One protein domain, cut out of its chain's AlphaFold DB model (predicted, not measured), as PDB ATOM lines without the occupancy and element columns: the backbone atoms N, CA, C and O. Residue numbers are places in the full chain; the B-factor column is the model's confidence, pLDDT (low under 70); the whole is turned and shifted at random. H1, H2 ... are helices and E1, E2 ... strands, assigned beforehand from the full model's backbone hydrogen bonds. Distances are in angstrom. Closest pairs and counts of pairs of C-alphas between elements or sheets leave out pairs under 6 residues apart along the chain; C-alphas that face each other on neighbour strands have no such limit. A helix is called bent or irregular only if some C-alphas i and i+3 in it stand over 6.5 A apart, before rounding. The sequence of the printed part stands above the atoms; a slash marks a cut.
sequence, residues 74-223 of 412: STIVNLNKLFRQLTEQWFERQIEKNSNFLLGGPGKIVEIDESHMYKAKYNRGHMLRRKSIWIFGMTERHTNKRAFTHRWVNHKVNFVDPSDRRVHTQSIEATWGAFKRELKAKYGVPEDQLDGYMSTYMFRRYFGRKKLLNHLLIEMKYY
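What this domain is: This is residues 74 to 223 of the 412 residues of the protein "Protein CBG18726" of Caenorhabditis briggsae (UniProt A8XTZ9). A long, narrow ribbon of two antiparallel strands, E1 and E2, runs along one side of the model, and helix H3 packs on it with residues 170 to 183. Beyond H3 sits a small group of three helices, in which H4 and H5 each cross H1, while the short H2 lies at one end of the ribbon and a long loop, residues 146 to 169, follows the other end. The printed part has 150 residues, with five named helices and two named strands in the order H1 E1 H2 E2 H3 H4 H5; the class is mixed, helices and strands. The whole is only just loose, close to compact, with a radius of gyration of the C-alphas of 17.9 A, and flat, spanning 55 by 45 by 23 A.

How they stand to each other: H1, residues 74 to 97, touches H4, residues 194 to 206, with its residues 81 to 91 alone; the closest C-alphas, of Arg 84 and Gly 196, are 4.8 A apart, and the two run the same way at a steep tilt of 64 degrees. With residues 83 to 90 alone H1 touches H5, residues 212 to 222, about perpendicular at 76 degrees; the closest C-alphas, of Leu 86 and Glu 219, are 5.8 A apart. E1, residues 107 to 117, and E2, residues 133 to 145, are antiparallel neighbours at 163 degrees, with N 111 and O 139 2.8 A apart and N 117 and O 133 2.8 A apart, both within hydrogen-bond range. E2 bends by 61 degrees at residue 142. H2, residues 126 to 129, is apart from H1, H4 and H5. The closest C-alphas of E2 and H3, residues 170 to 185, are those of Thr 139 and Ile 172, 5.7 A apart. H3 and H4 are close but not clearly touching, the closest C-alphas being Phe 179 and Tyr 201 at 7.1 A. Every O i to N i+4 pair is within hydrogen-bond range in H3 and H4, against 18 of 20 in H1 and 5 of 7 in H5; H2 is too short for such a pair.

Where its parts are: H1 begins at C-alpha 74, (-42.402, -61.965, -33.985), and measures 34.8 A. E1 measures 31.4 A and E2 34.7 A. H2 is neither bent nor irregular, but only just: C-alphas 126 and 129 are 6.5 A apart. H3 measures 22.5 A, H4 18.2 A and H5 15.6 A, ending at C-alpha 222, (-44.279, -37.887, -29.769).

The domain as a whole: The C-alphas farthest apart, of Thr 75 and Ser 163, are 55.0 A apart. The printed part has no cut, and the link from E2 to H3 is long. The mean pLDDT of the printed part is 85.2; residues 119 to 129 and 142 to 149 are under 70.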
ATOM      1  N   SER A  74     -43.333 -62.996 -33.505       96.31
ATOM      2  CA  SER A  74     -42.402 -61.965 -33.985       96.31
ATOM      3  C   SER A  74     -43.044 -60.575 -34.071       96.31
ATOM      4  O   SER A  74     -42.426 -59.600 -33.653       96.31
ATOM      5  N   THR A  75     -44.306 -60.458 -34.507       96.62
ATOM      6  CA  THR A  75     -45.032 -59.178 -34.464       96.62
ATOM      7  C   THR A  75     -45.232 -58.687 -33.028       96.62
ATOM      8  O   THR A  75     -45.042 -57.501 -32.771       96.62
ATOM      9  N   ILE A  76     -45.541 -59.577 -32.076       96.94
ATOM     10  CA  ILE A  76     -45.641 -59.207 -30.653       96.94
ATOM     11  C   ILE A  76     -44.288 -58.771 -30.080       96.94
ATOM     12  O   ILE A  76     -44.225 -57.760 -29.391       96.94
ATOM     13  N   VAL A  77     -43.193 -59.473 -30.385       94.62
ATOM     14  CA  VAL A  77     -41.841 -59.088 -29.936       94.62
ATOM     15  C   VAL A  77     -41.451 -57.705 -30.470       94.62
ATOM     16  O   VAL A  77     -40.959 -56.882 -29.695       94.62
ATOM     17  N   ASN A  78     -41.736 -57.418 -31.744       95.31
ATOM     18  CA  ASN A  78     -41.432 -56.129 -32.371       95.31
ATOM     19  C   ASN A  78     -42.282 -54.989 -31.789       95.31
ATOM     20  O   ASN A  78     -41.726 -53.968 -31.388       95.31
ATOM     21  N   LEU A  79     -43.603 -55.175 -31.655       96.56
ATOM     22  CA  LEU A  79     -44.478 -54.204 -30.983       96.56
ATOM     23  C   LEU A  79     -44.039 -53.966 -29.534       96.56
ATOM     24  O   LEU A  79     -43.980 -52.827 -29.086       96.56
ATOM     25  N   ASN A  80     -43.627 -55.018 -28.826       95.69
ATOM     26  CA  ASN A  80     -43.104 -54.886 -27.475       95.69
ATOM     27  C   ASN A  80     -41.764 -54.115 -27.437       95.69
ATOM     28  O   ASN A  80     -41.533 -53.442 -26.432       95.69
ATOM     29  N   LYS A  81     -40.879 -54.180 -28.459       94.25
ATOM     30  CA  LYS A  81     -39.685 -53.292 -28.553       94.25
ATOM     31  C   LYS A  81     -40.135 -51.839 -28.716       94.25
ATOM     32  O   LYS A  81     -39.742 -51.003 -27.912       94.25
ATOM     33  N   LEU A  82     -41.036 -51.584 -29.664       95.44
ATOM     34  CA  LEU A  82     -41.590 -50.256 -29.940       95.44
ATOM     35  C   LEU A  82     -42.247 -49.634 -28.698       95.44
ATOM     36  O   LEU A  82     -42.016 -48.468 -28.394       95.44
ATOM     37  N   PHE A  83     -42.994 -50.410 -27.908       97.19
ATOM     38  CA  PHE A  83     -43.563 -49.922 -26.648       97.19
ATOM     39  C   PHE A  83     -42.507 -49.642 -25.565       97.19
ATOM     40  O   PHE A  83     -42.715 -48.741 -24.757       97.19
ATOM     41  N   ARG A  84     -41.364 -50.350 -25.551       95.81
ATOM     42  CA  ARG A  84     -40.227 -50.010 -24.673       95.81
ATOM     43  C   ARG A  84     -39.580 -48.690 -25.101       95.81
ATOM     44  O   ARG A  84     -39.450 -47.807 -24.258       95.81
ATOM     45  N   GLN A  85     -39.314 -48.514 -26.396       95.25
ATOM     46  CA  GLN A  85     -38.773 -47.273 -26.972       95.25
ATOM     47  C   GLN A  85     -39.684 -46.061 -26.692       95.25
ATOM     48  O   GLN A  85     -39.197 -44.992 -26.338       95.25
ATOM     49  N   LEU A  86     -41.015 -46.224 -26.727       96.31
ATOM     50  CA  LEU A  86     -41.950 -45.174 -26.285       96.31
ATOM     51  C   LEU A  86     -41.765 -44.787 -24.806       96.31
ATOM     52  O   LEU A  86     -41.844 -43.611 -24.469       96.31
ATOM     53  N   THR A  87     -41.514 -45.747 -23.908       96.38
ATOM     54  CA  THR A  87     -41.254 -45.444 -22.483       96.38
ATOM     55  C   THR A  87     -39.874 -44.839 -22.216       96.38
ATOM     56  O   THR A  87     -39.647 -44.309 -21.132       96.38
ATOM     57  N   GLU A  88     -38.974 -44.921 -23.193       94.56
ATOM     58  CA  GLU A  88     -37.586 -44.454 -23.166       94.56
ATOM     59  C   GLU A  88     -37.511 -43.008 -23.677       94.56
ATOM     60  O   GLU A  88     -37.178 -42.107 -22.908       94.56
ATOM     61  N   GLN A  89     -38.056 -42.748 -24.871       94.12
ATOM     62  CA  GLN A  89     -38.293 -41.394 -25.394       94.12
ATOM     63  C   GLN A  89     -39.225 -40.563 -24.497       94.12
ATOM     64  O   GLN A  89     -39.150 -39.334 -24.467       94.12
ATOM     65  N   TRP A  90     -40.115 -41.197 -23.728       94.25
ATOM     66  CA  TRP A  90     -40.858 -40.509 -22.670       94.25
ATOM     67  C   TRP A  90     -39.926 -39.924 -21.600       94.25
ATOM     68  O   TRP A  90     -40.098 -38.769 -21.201       94.25
ATOM     69  N   PHE A  91     -38.979 -40.740 -21.130       89.94
ATOM     70  CA  PHE A  91     -38.089 -40.475 -20.000       89.94
ATOM     71  C   PHE A  91     -37.071 -39.382 -20.345       89.94
ATOM     72  O   PHE A  91     -36.952 -38.408 -19.603       89.94
ATOM     73  N   GLU A  92     -36.442 -39.483 -21.519       89.62
ATOM     74  CA  GLU A  92     -35.575 -38.453 -22.112       89.62
ATOM     75  C   GLU A  92     -36.284 -37.089 -22.139       89.62
ATOM     76  O   GLU A  92     -35.843 -36.126 -21.510       89.62
ATOM     77  N   ARG A  93     -37.479 -37.037 -22.744       90.25
ATOM     78  CA  ARG A  93     -38.289 -35.812 -22.842       90.25
ATOM     79  C   ARG A  93     -38.831 -35.307 -21.498       90.25
ATOM     80  O   ARG A  93     -39.302 -34.171 -21.449       90.25
ATOM     81  N   GLN A  94     -38.819 -36.108 -20.424       87.19
ATOM     82  CA  GLN A  94     -39.088 -35.591 -19.073       87.19
ATOM     83  C   GLN A  94     -37.850 -34.911 -18.483       87.19
ATOM     84  O   GLN A  94     -37.991 -33.836 -17.901       87.19
ATOM     85  N   ILE A  95     -36.661 -35.503 -18.651       84.19
ATOM     86  CA  ILE A  95     -35.389 -34.939 -18.174       84.19
ATOM     87  C   ILE A  95     -35.131 -33.578 -18.831       84.19
ATOM     88  O   ILE A  95     -34.858 -32.609 -18.128       84.19
ATOM     89  N   GLU A  96     -35.301 -33.486 -20.154       84.44
ATOM     90  CA  GLU A  96     -35.168 -32.239 -20.925       84.44
ATOM     91  C   GLU A  96     -36.065 -31.096 -20.414       84.44
ATOM     92  O   GLU A  96     -35.669 -29.932 -20.433       84.44
ATOM     93  N   LYS A  97     -37.315 -31.405 -20.034       82.31
ATOM     94  CA  LYS A  97     -38.406 -30.409 -19.962       82.31
ATOM     95  C   LYS A  97     -38.908 -30.119 -18.558       82.31
ATOM     96  O   LYS A  97     -39.684 -29.184 -18.379       82.31
ATOM     97  N   ASN A  98     -38.524 -30.920 -17.569       78.31
ATOM     98  CA  ASN A  98     -39.065 -30.822 -16.222       78.31
ATOM     99  C   ASN A  98     -37.959 -30.949 -15.173       78.31
ATOM    100  O   ASN A  98     -37.571 -32.046 -14.781       78.31
ATOM    101  N   SER A  99     -37.517 -29.814 -14.633       74.31
ATOM    102  CA  SER A  99     -36.545 -29.765 -13.533       74.31
ATOM    103  C   SER A  99     -37.003 -30.513 -12.272       74.31
ATOM    104  O   SER A  99     -36.161 -30.978 -11.511       74.31
ATOM    105  N   ASN A 100     -38.313 -30.720 -12.073       73.25
ATOM    106  CA  ASN A 100     -38.857 -31.535 -10.976       73.25
ATOM    107  C   ASN A 100     -38.746 -33.053 -11.221       73.25
ATOM    108  O   ASN A 100     -39.131 -33.841 -10.358       73.25
ATOM    109  N   PHE A 101     -38.270 -33.473 -12.398       77.38
ATOM    110  CA  PHE A 101     -37.939 -34.865 -12.712       77.38
ATOM    111  C   PHE A 101     -36.509 -35.229 -12.267       77.38
ATOM    112  O   PHE A 101     -36.191 -36.406 -12.097       77.38
ATOM    113  N   LEU A 102     -35.657 -34.224 -12.030       79.00
ATOM    114  CA  LEU A 102     -34.334 -34.401 -11.437       79.00
ATOM    115  C   LEU A 102     -34.473 -34.780  -9.954       79.00
ATOM    116  O   LEU A 102     -35.251 -34.180  -9.212       79.00
ATOM    117  N   LEU A 103     -33.709 -35.779  -9.509       82.81
ATOM    118  CA  LEU A 103     -33.772 -36.275  -8.133       82.81
ATOM    119  C   LEU A 103     -33.014 -35.350  -7.171       82.81
ATOM    120  O   LEU A 103     -31.852 -35.019  -7.410       82.81
ATOM    121  N   GLY A 104     -33.625 -35.025  -6.029       79.62
ATOM    122  CA  GLY A 104     -32.989 -34.234  -4.977       79.62
ATOM    123  C   GLY A 104     -33.549 -32.816  -4.841       79.62
ATOM    124  O   GLY A 104     -34.698 -32.536  -5.170       79.62
ATOM    125  N   GLY A 105     -32.738 -31.919  -4.279       78.56
ATOM    126  CA  GLY A 105     -33.158 -30.571  -3.885       78.56
ATOM    127  C   GLY A 105     -33.473 -30.441  -2.385       78.56
ATOM    128  O   GLY A 105     -33.440 -31.430  -1.645       78.56
ATOM    129  N   PRO A 106     -33.773 -29.220  -1.898       76.12
ATOM    130  CA  PRO A 106     -34.097 -28.974  -0.493       76.12
ATOM    131  C   PRO A 106     -35.254 -29.856   0.002       76.12
ATOM    132  O   PRO A 106     -36.320 -29.907  -0.605       76.12
ATOM    133  N   GLY A 107     -35.056 -30.549   1.126       76.44
ATOM    134  CA  GLY A 107     -36.019 -31.505   1.688       76.44
ATOM    135  C   GLY A 107     -35.766 -32.960   1.283       76.44
ATOM    136  O   GLY A 107     -36.157 -33.877   2.006       76.44
ATOM    137  N   LYS A 108     -35.093 -33.223   0.165       80.75
ATOM    138  CA  LYS A 108     -35.024 -34.571  -0.406       80.75
ATOM    139  C   LYS A 108     -33.811 -35.356   0.100       80.75
ATOM    140  O   LYS A 108     -32.695 -34.846   0.135       80.75
ATOM    141  N   ILE A 109     -34.024 -36.624   0.455       84.12
ATOM    142  CA  ILE A 109     -32.946 -37.615   0.591       84.12
ATOM    143  C   ILE A 109     -32.942 -38.442  -0.689       84.12
ATOM    144  O   ILE A 109     -33.963 -39.031  -1.032       84.12
ATOM    145  N   VAL A 110     -31.798 -38.532  -1.360       88.00
ATOM    146  CA  VAL A 110     -31.593 -39.491  -2.448       88.00
ATOM    147  C   VAL A 110     -30.769 -40.649  -1.899       88.00
ATOM    148  O   VAL A 110     -29.656 -40.447  -1.419       88.00
ATOM    149  N   GLU A 111     -31.328 -41.857  -1.932       90.25
ATOM    150  CA  GLU A 111     -30.554 -43.081  -1.733       90.25
ATOM    151  C   GLU A 111     -29.828 -43.427  -3.031       90.25
ATOM    152  O   GLU A 111     -30.399 -43.277  -4.114       90.25
ATOM    153  N   ILE A 112     -28.595 -43.912  -2.913       89.50
ATOM    154  CA  ILE A 112     -27.719 -44.265  -4.029       89.50
ATOM    155  C   ILE A 112     -27.184 -45.677  -3.769       89.50
ATOM    156  O   ILE A 112     -26.714 -45.940  -2.663       89.50
ATOM    157  N   ASP A 113     -27.277 -46.576  -4.752       90.56
ATOM    158  CA  ASP A 113     -26.799 -47.965  -4.643       90.56
ATOM    159  C   ASP A 113     -26.440 -48.572  -6.011       90.56
ATOM    160  O   ASP A 113     -27.072 -48.276  -7.030       90.56
ATOM    161  N   GLU A 114     -25.449 -49.463  -6.023       91.25
ATOM    162  CA  GLU A 114     -24.946 -50.141  -7.219       91.25
ATOM    163  C   GLU A 114     -25.517 -51.553  -7.374       91.25
ATOM    164  O   GLU A 114     -25.499 -52.392  -6.473       91.25
ATOM    165  N   SER A 115     -25.960 -51.870  -8.587       90.69
ATOM    166  CA  SER A 115     -26.659 -53.109  -8.886       90.69
ATOM    167  C   SER A 115     -25.941 -53.937  -9.947       90.69
ATOM    168  O   SER A 115     -26.030 -53.659 -11.142       90.69
ATOM    169  N   HIS A 116     -25.325 -55.044  -9.518       87.62
ATOM    170  CA  HIS A 116     -24.863 -56.089 -10.439       87.62
ATOM    171  C   HIS A 116     -26.045 -56.800 -11.108       87.62
ATOM    172  O   HIS A 116     -26.957 -57.301 -10.432       87.62
ATOM    173  N   MET A 117     -26.002 -56.867 -12.435       84.81
ATOM    174  CA  MET A 117     -26.980 -57.515 -13.301       84.81
ATOM    175  C   MET A 117     -26.380 -58.798 -13.900       84.81
ATOM    176  O   MET A 117     -25.182 -58.893 -14.149       84.81
ATOM    177  N   TYR A 118     -27.229 -59.807 -14.115       74.62
ATOM    178  CA  TYR A 118     -26.881 -61.095 -14.744       74.62
ATOM    179  C   TYR A 118     -25.697 -61.867 -14.116       74.62
ATOM    180  O   TYR A 118     -24.708 -62.184 -14.771       74.62
ATOM    181  N   LYS A 119     -25.828 -62.281 -12.847       66.50
ATOM    182  CA  LYS A 119     -24.886 -63.226 -12.219       66.50
ATOM    183  C   LYS A 119     -25.222 -64.689 -12.544       66.50
ATOM    184  O   LYS A 119     -26.319 -65.156 -12.231       66.50
ATOM    185  N   ALA A 120     -24.255 -65.439 -13.077       63.75
ATOM    186  CA  ALA A 120     -24.352 -66.893 -13.229       63.75
ATOM    187  C   ALA A 120     -24.513 -67.589 -11.862       63.75
ATOM    188  O   ALA A 120     -23.742 -67.346 -10.929       63.75
ATOM    189  N   LYS A 121     -25.515 -68.470 -11.719       62.28
ATOM    190  CA  LYS A 121     -25.776 -69.163 -10.446       62.28
ATOM    191  C   LYS A 121     -24.641 -70.158 -10.170       62.28
ATOM    192  O   LYS A 121     -24.323 -70.975 -11.027       62.28
ATOM    193  N   TYR A 122     -24.029 -70.075  -8.986       69.19
ATOM    194  CA  TYR A 122     -22.885 -70.909  -8.571       69.19
ATOM    195  C   TYR A 122     -21.677 -70.887  -9.533       69.19
ATOM    196  O   TYR A 122     -20.933 -71.861  -9.586       69.19
ATOM    197  N   ASN A 123     -21.502 -69.816 -10.318       66.69
ATOM    198  CA  ASN A 123     -20.523 -69.750 -11.412       66.69
ATOM    199  C   ASN A 123     -20.641 -70.946 -12.387       66.69
ATOM    200  O   ASN A 123     -19.638 -71.519 -12.805       66.69
ATOM    201  N   ARG A 124     -21.873 -71.343 -12.744       61.94
ATOM    202  CA  ARG A 124     -22.168 -72.406 -13.720       61.94
ATOM    203  C   ARG A 124     -23.253 -71.973 -14.716       61.94
ATOM    204  O   ARG A 124     -24.075 -71.102 -14.427       61.94
ATOM    205  N   GLY A 125     -23.273 -72.624 -15.881       67.31
ATOM    206  CA  GLY A 125     -24.287 -72.440 -16.926       67.31
ATOM    207  C   GLY A 125     -24.056 -71.245 -17.864       67.31
ATOM    208  O   GLY A 125     -23.101 -70.484 -17.724       67.31
ATOM    209  N   HIS A 126     -24.962 -71.084 -18.833       64.25
ATOM    210  CA  HIS A 126     -24.803 -70.208 -20.008       64.25
ATOM    211  C   HIS A 126     -24.519 -68.722 -19.693       64.25
ATOM    212  O   HIS A 126     -23.862 -68.035 -20.472       64.25
ATOM    213  N   MET A 127     -24.953 -68.215 -18.532       65.75
ATOM    214  CA  MET A 127     -24.681 -66.828 -18.120       65.75
ATOM    215  C   MET A 127     -23.195 -66.528 -17.853       65.75
ATOM    216  O   MET A 127     -22.838 -65.358 -17.803       65.75
ATOM    217  N   LEU A 128     -22.318 -67.537 -17.733       65.06
ATOM    218  CA  LEU A 128     -20.872 -67.340 -17.542       65.06
ATOM    219  C   LEU A 128     -20.185 -66.533 -18.656       65.06
ATOM    220  O   LEU A 128     -19.160 -65.911 -18.397       65.06
ATOM    221  N   ARG A 129     -20.718 -66.561 -19.886       69.06
ATOM    222  CA  ARG A 129     -20.135 -65.868 -21.050       69.06
ATOM    223  C   ARG A 129     -20.684 -64.451 -21.276       69.06
ATOM    224  O   ARG A 129     -20.211 -63.769 -22.176       69.06
ATOM    225  N   ARG A 130     -21.686 -64.005 -20.505       71.38
ATOM    226  CA  ARG A 130     -22.235 -62.641 -20.623       71.38
ATOM    227  C   ARG A 130     -21.371 -61.648 -19.843       71.38
ATOM    228  O   ARG A 130     -20.794 -62.005 -18.814       71.38
ATOM    229  N   LYS A 131     -21.305 -60.394 -20.306       74.31
ATOM    230  CA  LYS A 131     -20.637 -59.319 -19.562       74.31
ATOM    231  C   LYS A 131     -21.315 -59.136 -18.199       74.31
ATOM    232  O   LYS A 131     -22.533 -59.248 -18.071       74.31
ATOM    233  N   SER A 132     -20.521 -58.826 -17.176       78.31
ATOM    234  CA  SER A 132     -21.048 -58.395 -15.878       78.31
ATOM    235  C   SER A 132     -21.399 -56.916 -15.935       78.31
ATOM    236  O   SER A 132     -20.526 -56.068 -15.778       78.31
ATOM    237  N   ILE A 133     -22.676 -56.626 -16.160       85.62
ATOM    238  CA  ILE A 133     -23.205 -55.262 -16.190       85.62
ATOM    239  C   ILE A 133     -23.429 -54.796 -14.745       85.62
ATOM    240  O   ILE A 133     -24.017 -55.518 -13.934       85.62
ATOM    241  N   TRP A 134     -22.969 -53.591 -14.427       89.50
ATOM    242  CA  TRP A 134     -23.246 -52.902 -13.170       89.50
ATOM    243  C   TRP A 134     -24.000 -51.618 -13.483       89.50
ATOM    244  O   TRP A 134     -23.613 -50.895 -14.395       89.50
ATOM    245  N   ILE A 135     -25.077 -51.358 -12.745       89.50
ATOM    246  CA  ILE A 135     -25.920 -50.180 -12.951       89.50
ATOM    247  C   ILE A 135     -25.992 -49.390 -11.651       89.50
ATOM    248  O   ILE A 135     -26.361 -49.929 -10.607       89.50
ATOM    249  N   PHE A 136     -25.632 -48.116 -11.735       90.75
ATOM    250  CA  PHE A 136     -25.750 -47.147 -10.655       90.75
ATOM    251  C   PHE A 136     -27.206 -46.678 -10.551       90.75
ATOM    252  O   PHE A 136     -27.817 -46.317 -11.555       90.75
ATOM    253  N   GLY A 137     -27.790 -46.733  -9.354       87.25
ATOM    254  CA  GLY A 137     -29.202 -46.441  -9.125       87.25
ATOM    255  C   GLY A 137     -29.409 -45.371  -8.072       87.25
ATOM    256  O   GLY A 137     -28.711 -45.335  -7.061       87.25
ATOM    257  N   MET A 138     -30.413 -44.528  -8.295       89.50
ATOM    258  CA  MET A 138     -30.793 -43.443  -7.397       89.50
ATOM    259  C   MET A 138     -32.299 -43.520  -7.116       89.50
ATOM    260  O   MET A 138     -33.092 -43.795  -8.018       89.50
ATOM    261  N   THR A 139     -32.728 -43.287  -5.874       86.75
ATOM    262  CA  THR A 139     -34.160 -43.157  -5.560       86.75
ATOM    263  C   THR A 139     -34.406 -42.116  -4.477       86.75
ATOM    264  O   THR A 139     -33.694 -42.054  -3.478       86.75
ATOM    265  N   GLU A 140     -35.418 -41.277  -4.676       84.50
ATOM    266  CA  GLU A 140     -35.724 -40.178  -3.768       84.50
ATOM    267  C   GLU A 140     -36.731 -40.581  -2.678       84.50
ATOM    268  O   GLU A 140     -37.741 -41.240  -2.936       84.50
ATOM    269  N   ARG A 141     -36.491 -40.098  -1.456       84.75
ATOM    270  CA  ARG A 141     -37.462 -40.011  -0.365       84.75
ATOM    271  C   ARG A 141     -37.663 -38.560   0.068       84.75
ATOM    272  O   ARG A 141     -36.717 -37.787   0.213       84.75
ATOM    273  N   HIS A 142     -38.917 -38.218   0.345       67.31
ATOM    274  CA  HIS A 142     -39.297 -36.911   0.872       67.31
ATOM    275  C   HIS A 142     -38.926 -36.775   2.356       67.31
ATOM    276  O   HIS A 142     -39.166 -37.683   3.154       67.31
ATOM    277  N   THR A 143     -38.383 -35.619   2.739       59.44
ATOM    278  CA  THR A 143     -38.238 -35.180   4.134       59.44
ATOM    279  C   THR A 143     -38.446 -33.664   4.235       59.44
ATOM    280  O   THR A 143     -38.551 -32.969   3.229       59.44
ATOM    281  N   ASN A 144     -38.438 -33.128   5.459       57.09
ATOM    282  CA  ASN A 144     -38.566 -31.688   5.701       57.09
ATOM    283  C   ASN A 144     -37.194 -30.993   5.912       57.09
ATOM    284  O   ASN A 144     -37.151 -29.824   6.290       57.09
ATOM    285  N   LYS A 145     -36.059 -31.688   5.704       54.28
ATOM    286  CA  LYS A 145     -34.702 -31.140   5.922       54.28
ATOM    287  C   LYS A 145     -34.228 -30.321   4.707       54.28
ATOM    288  O   LYS A 145     -33.773 -30.890   3.723       54.28
ATOM    289  N   ARG A 146     -34.279 -28.986   4.777       52.97
ATOM    290  CA  ARG A 146     -33.941 -28.065   3.661       52.97
ATOM    291  C   ARG A 146     -32.455 -28.006   3.238       52.97
ATOM    292  O   ARG A 146     -32.123 -27.201   2.378       52.97
ATOM    293  N   ALA A 147     -31.567 -28.825   3.806       56.41
ATOM    294  CA  ALA A 147     -30.124 -28.776   3.548       56.41
ATOM    295  C   ALA A 147     -29.611 -30.053   2.867       56.41
ATOM    296  O   ALA A 147     -29.977 -31.161   3.261       56.41
ATOM    297  N   PHE A 148     -28.711 -29.898   1.894       61.38
ATOM    298  CA  PHE A 148     -27.965 -31.016   1.319       61.38
ATOM    299  C   PHE A 148     -26.943 -31.530   2.340       61.38
ATOM    300  O   PHE A 148     -26.187 -30.758   2.928       61.38
ATOM    301  N   THR A 149     -26.904 -32.838   2.583       66.62
ATOM    302  CA  THR A 149     -25.895 -33.454   3.456       66.62
ATOM    303  C   THR A 149     -25.652 -34.886   3.004       66.62
ATOM    304  O   THR A 149     -26.537 -35.730   3.135       66.62
ATOM    305  N   HIS A 150     -24.451 -35.170   2.499       75.75
ATOM    306  CA  HIS A 150     -24.043 -36.540   2.198       75.75
ATOM    307  C   HIS A 150     -24.015 -37.367   3.495       75.75
ATOM    308  O   HIS A 150     -23.502 -36.919   4.524       75.75
ATOM    309  N   ARG A 151     -24.580 -38.574   3.452       80.62
ATOM    310  CA  ARG A 151     -24.607 -39.543   4.556       80.62
ATOM    311  C   ARG A 151     -24.412 -40.942   3.981       80.62
ATOM    312  O   ARG A 151     -24.854 -41.210   2.870       80.62
ATOM    313  N   TRP A 152     -23.770 -41.817   4.745       79.06
ATOM    314  CA  TRP A 152     -23.406 -43.175   4.336       79.06
ATOM    315  C   TRP A 152     -23.638 -44.147   5.499       79.06
ATOM    316  O   TRP A 152     -23.708 -43.724   6.653       79.06
ATOM    317  N   VAL A 153     -23.747 -45.446   5.208       80.69
ATOM    318  CA  VAL A 153     -23.893 -46.503   6.222       80.69
ATOM    319  C   VAL A 153     -22.877 -47.609   5.948       80.69
ATOM    320  O   VAL A 153     -22.662 -48.001   4.803       80.69
ATOM    321  N   ASN A 154     -22.241 -48.141   6.993       81.50
ATOM    322  CA  ASN A 154     -21.345 -49.285   6.855       81.50
ATOM    323  C   ASN A 154     -22.125 -50.608   6.929       81.50
ATOM    324  O   ASN A 154     -22.307 -51.147   8.022       81.50
ATOM    325  N   HIS A 155     -22.512 -51.174   5.783       80.81
ATOM    326  CA  HIS A 155     -23.259 -52.444   5.710       80.81
ATOM    327  C   HIS A 155     -22.504 -53.679   6.241       80.81
ATOM    328  O   HIS A 155     -23.098 -54.746   6.366       80.81
ATOM    329  N   LYS A 156     -21.218 -53.561   6.614       84.38
ATOM    330  CA  LYS A 156     -20.515 -54.601   7.391       84.38
ATOM    331  C   LYS A 156     -20.891 -54.602   8.880       84.38
ATOM    332  O   LYS A 156     -20.519 -55.532   9.586       84.38
ATOM    333  N   VAL A 157     -21.560 -53.548   9.360       87.00
ATOM    334  CA  VAL A 157     -21.865 -53.313  10.782       87.00
ATOM    335  C   VAL A 157     -23.353 -53.019  10.996       87.00
ATOM    336  O   VAL A 157     -23.956 -53.601  11.889       87.00
ATOM    337  N   ASN A 158     -23.961 -52.153  10.175       85.75
ATOM    338  CA  ASN A 158     -25.371 -51.769  10.280       85.75
ATOM    339  C   ASN A 158     -26.013 -51.616   8.887       85.75
ATOM    340  O   ASN A 158     -25.370 -51.115   7.972       85.75
ATOM    341  N   PHE A 159     -27.296 -51.962   8.743       82.12
ATOM    342  CA  PHE A 159     -28.090 -51.730   7.515       82.12
ATOM    343  C   PHE A 159     -28.814 -50.365   7.497       82.12
ATOM    344  O   PHE A 159     -29.430 -49.978   6.507       82.12
ATOM    345  N   VAL A 160     -28.767 -49.647   8.621       87.88
ATOM    346  CA  VAL A 160     -29.348 -48.318   8.860       87.88
ATOM    347  C   VAL A 160     -28.403 -47.595   9.824       87.88
ATOM    348  O   VAL A 160     -27.868 -48.247  10.720       87.88
ATOM    349  N   ASP A 161     -28.179 -46.287   9.680       85.88
ATOM    350  CA  ASP A 161     -27.374 -45.521  10.650       85.88
ATOM    351  C   ASP A 161     -28.016 -45.600  12.061       85.88
ATOM    352  O   ASP A 161     -29.192 -45.241  12.212       85.88
ATOM    353  N   PRO A 162     -27.287 -46.055  13.104       89.12
ATOM    354  CA  PRO A 162     -27.803 -46.106  14.476       89.12
ATOM    355  C   PRO A 162     -28.213 -44.740  15.050       89.12
ATOM    356  O   PRO A 162     -29.022 -44.685  15.975       89.12
ATOM    357  N   SER A 163     -27.660 -43.652  14.508       88.00
ATOM    358  CA  SER A 163     -27.783 -42.274  15.001       88.00
ATOM    359  C   SER A 163     -28.905 -41.493  14.307       88.00
ATOM    360  O   SER A 163     -29.613 -40.723  14.952       88.00
ATOM    361  N   ASP A 164     -29.107 -41.694  12.998       84.88
ATOM    362  CA  ASP A 164     -30.272 -41.185  12.257       84.88
ATOM    363  C   ASP A 164     -30.880 -42.301  11.402       84.88
ATOM    364  O   ASP A 164     -30.476 -42.541  10.263       84.88
ATOM    365  N   ARG A 165     -31.933 -42.934  11.934       86.75
ATOM    366  CA  ARG A 165     -32.658 -44.048  11.298       86.75
ATOM    367  C   ARG A 165     -33.247 -43.745   9.911       86.75
ATOM    368  O   ARG A 165     -33.817 -44.643   9.298       86.75
ATOM    369  N   ARG A 166     -33.161 -42.505   9.416       81.50
ATOM    370  CA  ARG A 166     -33.571 -42.106   8.058       81.50
ATOM    371  C   ARG A 166     -32.476 -42.348   7.012       81.50
ATOM    372  O   ARG A 166     -32.785 -42.294   5.818       81.50
ATOM    373  N   VAL A 167     -31.231 -42.582   7.435       85.50
ATOM    374  CA  VAL A 167     -30.070 -42.855   6.577       85.50
ATOM    375  C   VAL A 167     -29.960 -44.366   6.344       85.50
ATOM    376  O   VAL A 167     -29.591 -45.124   7.240       85.50
ATOM    377  N   HIS A 168     -30.328 -44.792   5.134       88.38
ATOM    378  CA  HIS A 168     -30.292 -46.175   4.652       88.38
ATOM    379  C   HIS A 168     -30.494 -46.218   3.128       88.38
ATOM    380  O   HIS A 168     -31.026 -45.267   2.555       88.38
ATOM    381  N   THR A 169     -30.169 -47.350   2.505       87.81
ATOM    382  CA  THR A 169     -30.349 -47.686   1.069       87.81
ATOM    383  C   THR A 169     -31.494 -48.676   0.806       87.81
ATOM    384  O   THR A 169     -31.689 -49.157  -0.310       87.81
ATOM    385  N   GLN A 170     -32.286 -48.997   1.831       89.50
ATOM    386  CA  GLN A 170     -33.310 -50.046   1.764       89.50
ATOM    387  C   GLN A 170     -34.402 -49.804   0.699       89.50
ATOM    388  O   GLN A 170     -35.032 -50.757   0.237       89.50
ATOM    389  N   SER A 171     -34.629 -48.559   0.267       89.88
ATOM    390  CA  SER A 171     -35.632 -48.218  -0.752       89.88
ATOM    391  C   SER A 171     -35.108 -48.471  -2.169       89.88
ATOM    392  O   SER A 171     -35.855 -48.975  -3.018       89.88
ATOM    393  N   ILE A 172     -33.836 -48.154  -2.437       89.88
ATOM    394  CA  ILE A 172     -33.170 -48.477  -3.706       89.88
ATOM    395  C   ILE A 172     -32.876 -49.985  -3.802       89.88
ATOM    396  O   ILE A 172     -33.219 -50.591  -4.815       89.88
ATOM    397  N   GLU A 173     -32.434 -50.638  -2.721       91.00
ATOM    398  CA  GLU A 173     -32.270 -52.103  -2.651       91.00
ATOM    399  C   GLU A 173     -33.581 -52.852  -2.957       91.00
ATOM    400  O   GLU A 173     -33.615 -53.761  -3.793       91.00
ATOM    401  N   ALA A 174     -34.699 -52.447  -2.339       91.31
ATOM    402  CA  ALA A 174     -36.014 -53.032  -2.611       91.31
ATOM    403  C   ALA A 174     -36.486 -52.775  -4.056       91.31
ATOM    404  O   ALA A 174     -37.144 -53.626  -4.665       91.31
ATOM    405  N   THR A 175     -36.118 -51.625  -4.627       92.25
ATOM    406  CA  THR A 175     -36.391 -51.272  -6.028       92.25
ATOM    407  C   THR A 175     -35.606 -52.177  -6.982       92.25
ATOM    408  O   THR A 175     -36.205 -52.791  -7.870       92.25
ATOM    409  N   TRP A 176     -34.309 -52.380  -6.735       93.56
ATOM    410  CA  TRP A 176     -33.485 -53.340  -7.468       93.56
ATOM    411  C   TRP A 176     -33.996 -54.778  -7.329       93.56
ATOM    412  O   TRP A 176     -34.076 -55.508  -8.320       93.56
ATOM    413  N   GLY A 177     -34.405 -55.193  -6.127       92.62
ATOM    414  CA  GLY A 177     -35.000 -56.508  -5.876       92.62
ATOM    415  C   GLY A 177     -36.322 -56.737  -6.621       92.62
ATOM    416  O   GLY A 177     -36.599 -57.856  -7.062       92.62
ATOM    417  N   ALA A 178     -37.129 -55.687  -6.804       92.44
ATOM    418  CA  ALA A 178     -38.343 -55.729  -7.614       92.44
ATOM    419  C   ALA A 178     -38.035 -55.822  -9.117       92.44
ATOM    420  O   ALA A 178     -38.541 -56.732  -9.775       92.44
ATOM    421  N   PHE A 179     -37.166 -54.958  -9.649       92.31
ATOM    422  CA  PHE A 179     -36.806 -54.964 -11.071       92.31
ATOM    423  C   PHE A 179     -36.121 -56.277 -11.494       92.31
ATOM    424  O   PHE A 179     -36.541 -56.935 -12.448       92.31
ATOM    425  N   LYS A 180     -35.148 -56.764 -10.709       91.06
ATOM    426  CA  LYS A 180     -34.474 -58.054 -10.960       91.06
ATOM    427  C   LYS A 180     -35.424 -59.254 -10.918       91.06
ATOM    428  O   LYS A 180     -35.108 -60.284 -11.509       91.06
ATOM    429  N   ARG A 181     -36.563 -59.166 -10.221       90.19
ATOM    430  CA  ARG A 181     -37.597 -60.216 -10.225       90.19
ATOM    431  C   ARG A 181     -38.389 -60.216 -11.535       90.19
ATOM    432  O   ARG A 181     -38.666 -61.294 -12.051       90.19
ATOM    433  N   GLU A 182     -38.682 -59.045 -12.094       88.88
ATOM    434  CA  GLU A 182     -39.368 -58.906 -13.385       88.88
ATOM    435  C   GLU A 182     -38.509 -59.428 -14.550       88.88
ATOM    436  O   GLU A 182     -38.990 -60.227 -15.351       88.88
ATOM    437  N   LEU A 183     -37.207 -59.107 -14.576       89.00
ATOM    438  CA  LEU A 183     -36.270 -59.662 -15.569       89.00
ATOM    439  C   LEU A 183     -36.116 -61.192 -15.457       89.00
ATOM    440  O   LEU A 183     -36.049 -61.889 -16.468       89.00
ATOM    441  N   LYS A 184     -36.086 -61.741 -14.233       85.44
ATOM    442  CA  LYS A 184     -36.006 -63.198 -14.002       85.44
ATOM    443  C   LYS A 184     -37.259 -63.939 -14.470       85.44
ATOM    444  O   LYS A 184     -37.129 -65.040 -14.994       85.44
ATOM    445  N   ALA A 185     -38.442 -63.340 -14.328       84.75
ATOM    446  CA  ALA A 185     -39.697 -63.913 -14.820       84.75
ATOM    447  C   ALA A 185     -39.758 -64.011 -16.359       84.75
ATOM    448  O   ALA A 185     -40.577 -64.751 -16.893       84.75
ATOM    449  N   LYS A 186     -38.874 -63.294 -17.066       82.81
ATOM    450  CA  LYS A 186     -38.704 -63.327 -18.527       82.81
ATOM    451  C   LYS A 186     -37.533 -64.228 -18.969       82.81
ATOM    452  O   LYS A 186     -37.082 -64.122 -20.098       82.81
ATOM    453  N   TYR A 187     -37.033 -65.089 -18.073       80.25
ATOM    454  CA  TYR A 187     -35.851 -65.956 -18.252       80.25
ATOM    455  C   TYR A 187     -34.521 -65.214 -18.499       80.25
ATOM    456  O   TYR A 187     -33.525 -65.808 -18.915       80.25
ATOM    457  N   GLY A 188     -34.466 -63.928 -18.138       76.25
ATOM    458  CA  GLY A 188     -33.347 -63.038 -18.427       76.25
ATOM    459  C   GLY A 188     -33.522 -62.311 -19.760       76.25
ATOM    460  O   GLY A 188     -34.233 -62.754 -20.652       76.25
ATOM    461  N   VAL A 189     -32.864 -61.163 -19.884       82.88
ATOM    462  CA  VAL A 189     -33.000 -60.242 -21.021       82.88
ATOM    463  C   VAL A 189     -31.618 -60.067 -21.684       82.88
ATOM    464  O   VAL A 189     -30.603 -60.364 -21.036       82.88
ATOM    465  N   PRO A 190     -31.542 -59.710 -22.979       83.19
ATOM    466  CA  PRO A 190     -30.293 -59.302 -23.624       83.19
ATOM    467  C   PRO A 190     -29.665 -58.041 -22.997       83.19
ATOM    468  O   PRO A 190     -30.236 -57.420 -22.099       83.19
ATOM    469  N   GLU A 191     -28.459 -57.688 -23.439       84.75
ATOM    470  CA  GLU A 191     -27.745 -56.482 -22.988       84.75
ATOM    471  C   GLU A 191     -28.361 -55.237 -23.649       84.75
ATOM    472  O   GLU A 191     -28.828 -54.343 -22.953       84.75
ATOM    473  N   ASP A 192     -28.531 -55.299 -24.970       86.25
ATOM    474  CA  ASP A 192     -29.129 -54.323 -25.898       86.25
ATOM    475  C   ASP A 192     -30.594 -53.925 -25.635       86.25
ATOM    476  O   ASP A 192     -31.135 -53.072 -26.331       86.25
ATOM    477  N   GLN A 193     -31.275 -54.551 -24.671       88.94
ATOM    478  CA  GLN A 193     -32.678 -54.237 -24.352       88.94
ATOM    479  C   GLN A 193     -32.882 -53.834 -22.896       88.94
ATOM    480  O   GLN A 193     -34.019 -53.570 -22.497       88.94
ATOM    481  N   LEU A 194     -31.824 -53.851 -22.083       90.62
ATOM    482  CA  LEU A 194     -31.932 -53.655 -20.644       90.62
ATOM    483  C   LEU A 194     -32.487 -52.267 -20.303       90.62
ATOM    484  O   LEU A 194     -33.363 -52.171 -19.440       90.62
ATOM    485  N   ASP A 195     -32.053 -51.244 -21.032       90.94
ATOM    486  CA  ASP A 195     -32.444 -49.851 -20.819       90.94
ATOM    487  C   ASP A 195     -33.931 -49.644 -21.127       90.94
ATOM    488  O   ASP A 195     -34.685 -49.284 -20.226       90.94
ATOM    489  N   GLY A 196     -34.428 -50.100 -22.281       93.12
ATOM    490  CA  GLY A 196     -35.865 -50.092 -22.578       93.12
ATOM    491  C   GLY A 196     -36.725 -50.864 -21.557       93.12
ATOM    492  O   GLY A 196     -37.878 -50.503 -21.303       93.12
ATOM    493  N   TYR A 197     -36.192 -51.915 -20.913       93.75
ATOM    494  CA  TYR A 197     -36.870 -52.583 -19.788       93.75
ATOM    495  C   TYR A 197     -36.800 -51.773 -18.478       93.75
ATOM    496  O   TYR A 197     -37.764 -51.805 -17.707       93.75
ATOM    497  N   MET A 198     -35.712 -51.041 -18.221       92.94
ATOM    498  CA  MET A 198     -35.612 -50.082 -17.113       92.94
ATOM    499  C   MET A 198     -36.578 -48.912 -17.310       92.94
ATOM    500  O   MET A 198     -37.381 -48.651 -16.416       92.94
ATOM    501  N   SER A 199     -36.579 -48.286 -18.483       93.94
ATOM    502  CA  SER A 199     -37.486 -47.211 -18.894       93.94
ATOM    503  C   SER A 199     -38.952 -47.625 -18.737       93.94
ATOM    504  O   SER A 199     -39.726 -46.936 -18.070       93.94
ATOM    505  N   THR A 200     -39.326 -48.831 -19.185       95.06
ATOM    506  CA  THR A 200     -40.667 -49.395 -18.935       95.06
ATOM    507  C   THR A 200     -40.962 -49.603 -17.444       95.06
ATOM    508  O   THR A 200     -42.067 -49.298 -16.987       95.06
ATOM    509  N   TYR A 201     -40.010 -50.095 -16.646       93.69
ATOM    510  CA  TYR A 201     -40.198 -50.241 -15.197       93.69
ATOM    511  C   TYR A 201     -40.382 -48.876 -14.503       93.69
ATOM    512  O   TYR A 201     -41.271 -48.732 -13.656       93.69
ATOM    513  N   MET A 202     -39.602 -47.862 -14.893       91.50
ATOM    514  CA  MET A 202     -39.691 -46.495 -14.373       91.50
ATOM    515  C   MET A 202     -41.010 -45.823 -14.767       91.50
ATOM    516  O   MET A 202     -41.727 -45.370 -13.877       91.50
ATOM    517  N   PHE A 203     -41.402 -45.859 -16.044       94.25
ATOM    518  CA  PHE A 203     -42.695 -45.378 -16.552       94.25
ATOM    519  C   PHE A 203     -43.873 -45.961 -15.755       94.25
ATOM    520  O   PHE A 203     -44.723 -45.239 -15.226       94.25
ATOM    521  N   ARG A 204     -43.895 -47.291 -15.575       93.75
ATOM    522  CA  ARG A 204     -44.979 -47.987 -14.856       93.75
ATOM    523  C   ARG A 204     -44.986 -47.688 -13.351       93.75
ATOM    524  O   ARG A 204     -46.044 -47.797 -12.727       93.75
ATOM    525  N   ARG A 205     -43.845 -47.296 -12.768       90.12
ATOM    526  CA  ARG A 205     -43.733 -46.814 -11.380       90.12
ATOM    527  C   ARG A 205     -44.165 -45.351 -11.240       90.12
ATOM    528  O   ARG A 205     -44.931 -45.062 -10.327       90.12
ATOM    529  N   TYR A 206     -43.727 -44.472 -12.141       89.69
ATOM    530  CA  TYR A 206     -44.014 -43.034 -12.138       89.69
ATOM    531  C   TYR A 206     -45.520 -42.757 -12.200       89.69
ATOM    532  O   TYR A 206     -46.071 -42.107 -11.316       89.69
ATOM    533  N   PHE A 207     -46.226 -43.368 -13.156       91.12
ATOM    534  CA  PHE A 207     -47.686 -43.248 -13.268       91.12
ATOM    535  C   PHE A 207     -48.462 -44.099 -12.241       91.12
ATOM    536  O   PHE A 207     -49.683 -44.235 -12.333       91.12
ATOM    537  N   GLY A 208     -47.789 -44.723 -11.264       90.62
ATOM    538  CA  GLY A 208     -48.423 -45.537 -10.220       90.62
ATOM    539  C   GLY A 208     -49.268 -46.701 -10.758       90.62
ATOM    540  O   GLY A 208     -50.236 -47.104 -10.116       90.62
ATOM    541  N   ARG A 209     -48.936 -47.204 -11.958       89.75
ATOM    542  CA  ARG A 209     -49.729 -48.142 -12.782       89.75
ATOM    543  C   ARG A 209     -51.144 -47.675 -13.171       89.75
ATOM    544  O   ARG A 209     -51.942 -48.489 -13.626       89.75
ATOM    545  N   LYS A 210     -51.466 -46.385 -13.043       93.12
ATOM    546  CA  LYS A 210     -52.752 -45.802 -13.464       93.12
ATOM    547  C   LYS A 210     -52.673 -45.329 -14.918       93.12
ATOM    548  O   LYS A 210     -51.625 -44.865 -15.351       93.12
ATOM    549  N   LYS A 211     -53.785 -45.440 -15.661       95.38
ATOM    550  CA  LYS A 211     -53.969 -44.900 -17.031       95.38
ATOM    551  C   LYS A 211     -52.819 -45.202 -18.018       95.38
ATOM    552  O   LYS A 211     -52.582 -44.430 -18.943       95.38
ATOM    553  N   LEU A 212     -52.103 -46.319 -17.842       96.81
ATOM    554  CA  LEU A 212     -50.867 -46.605 -18.588       96.81
ATOM    555  C   LEU A 212     -51.072 -46.618 -20.109       96.81
ATOM    556  O   LEU A 212     -50.197 -46.151 -20.830       96.81
ATOM    557  N   LEU A 213     -52.233 -47.084 -20.587       97.38
ATOM    558  CA  LEU A 213     -52.584 -47.028 -22.007       97.38
ATOM    559  C   LEU A 213     -52.720 -45.580 -22.495       97.38
ATOM    560  O   LEU A 213     -52.158 -45.242 -23.525       97.38
ATOM    561  N   ASN A 214     -53.410 -44.708 -21.752       97.50
ATOM    562  CA  ASN A 214     -53.546 -43.294 -22.117       97.50
ATOM    563  C   ASN A 214     -52.181 -42.597 -22.178       97.50
ATOM    564  O   ASN A 214     -51.941 -41.826 -23.100       97.50
ATOM    565  N   HIS A 215     -51.287 -42.892 -21.230       96.56
ATOM    566  CA  HIS A 215     -49.920 -42.375 -21.260       96.56
ATOM    567  C   HIS A 215     -49.162 -42.901 -22.488       96.56
ATOM    568  O   HIS A 215     -48.641 -42.101 -23.252       96.56
ATOM    569  N   LEU A 216     -49.201 -44.207 -22.769       97.19
ATOM    570  CA  LEU A 216     -48.540 -44.791 -23.944       97.19
ATOM    571  C   LEU A 216     -49.108 -44.267 -25.282       97.19
ATOM    572  O   LEU A 216     -48.356 -44.074 -26.231       97.19
ATOM    573  N   LEU A 217     -50.412 -43.971 -25.357       97.19
ATOM    574  CA  LEU A 217     -51.050 -43.331 -26.517       97.19
ATOM    575  C   LEU A 217     -50.622 -41.864 -26.697       97.19
ATOM    576  O   LEU A 217     -50.535 -41.394 -27.830       97.19
ATOM    577  N   ILE A 218     -50.334 -41.142 -25.608       95.94
ATOM    578  CA  ILE A 218     -49.721 -39.807 -25.673       95.94
ATOM    579  C   ILE A 218     -48.284 -39.920 -26.198       95.94
ATOM    580  O   ILE A 218     -47.889 -39.116 -27.038       95.94
ATOM    581  N   GLU A 219     -47.533 -40.945 -25.796       95.50
ATOM    582  CA  GLU A 219     -46.181 -41.183 -26.316       95.50
ATOM    583  C   GLU A 219     -46.177 -41.548 -27.807       95.50
ATOM    584  O   GLU A 219     -45.343 -41.034 -28.547       95.50
ATOM    585  N   MET A 220     -47.161 -42.312 -28.305       95.88
ATOM    586  CA  MET A 220     -47.309 -42.590 -29.749       95.88
ATOM    587  C   MET A 220     -47.460 -41.324 -30.617       95.88
ATOM    588  O   MET A 220     -47.196 -41.384 -31.818       95.88
ATOM    589  N   LYS A 221     -47.862 -40.181 -30.036       92.88
ATOM    590  CA  LYS A 221     -47.899 -38.868 -30.710       92.88
ATOM    591  C   LYS A 221     -46.508 -38.218 -30.816       92.88
ATOM    592  O   LYS A 221     -46.282 -37.428 -31.725       92.88
ATOM    593  N   TYR A 222     -45.609 -38.504 -29.875       91.56
ATOM    594  CA  TYR A 222     -44.279 -37.887 -29.769       91.56
ATOM    595  C   TYR A 222     -43.132 -38.809 -30.209       91.56
ATOM    596  O   TYR A 222     -41.974 -38.420 -30.085       91.56
ATOM    597  N   TYR A 223     -43.457 -39.998 -30.723       92.25
ATOM    598  CA  TYR A 223     -42.502 -40.970 -31.242       92.25
ATOM    599  C   TYR A 223     -41.628 -40.385 -32.359       92.25
ATOM    600  O   TYR A 223     -42.146 -39.984 -33.405       92.25
TER     601      TYR A 223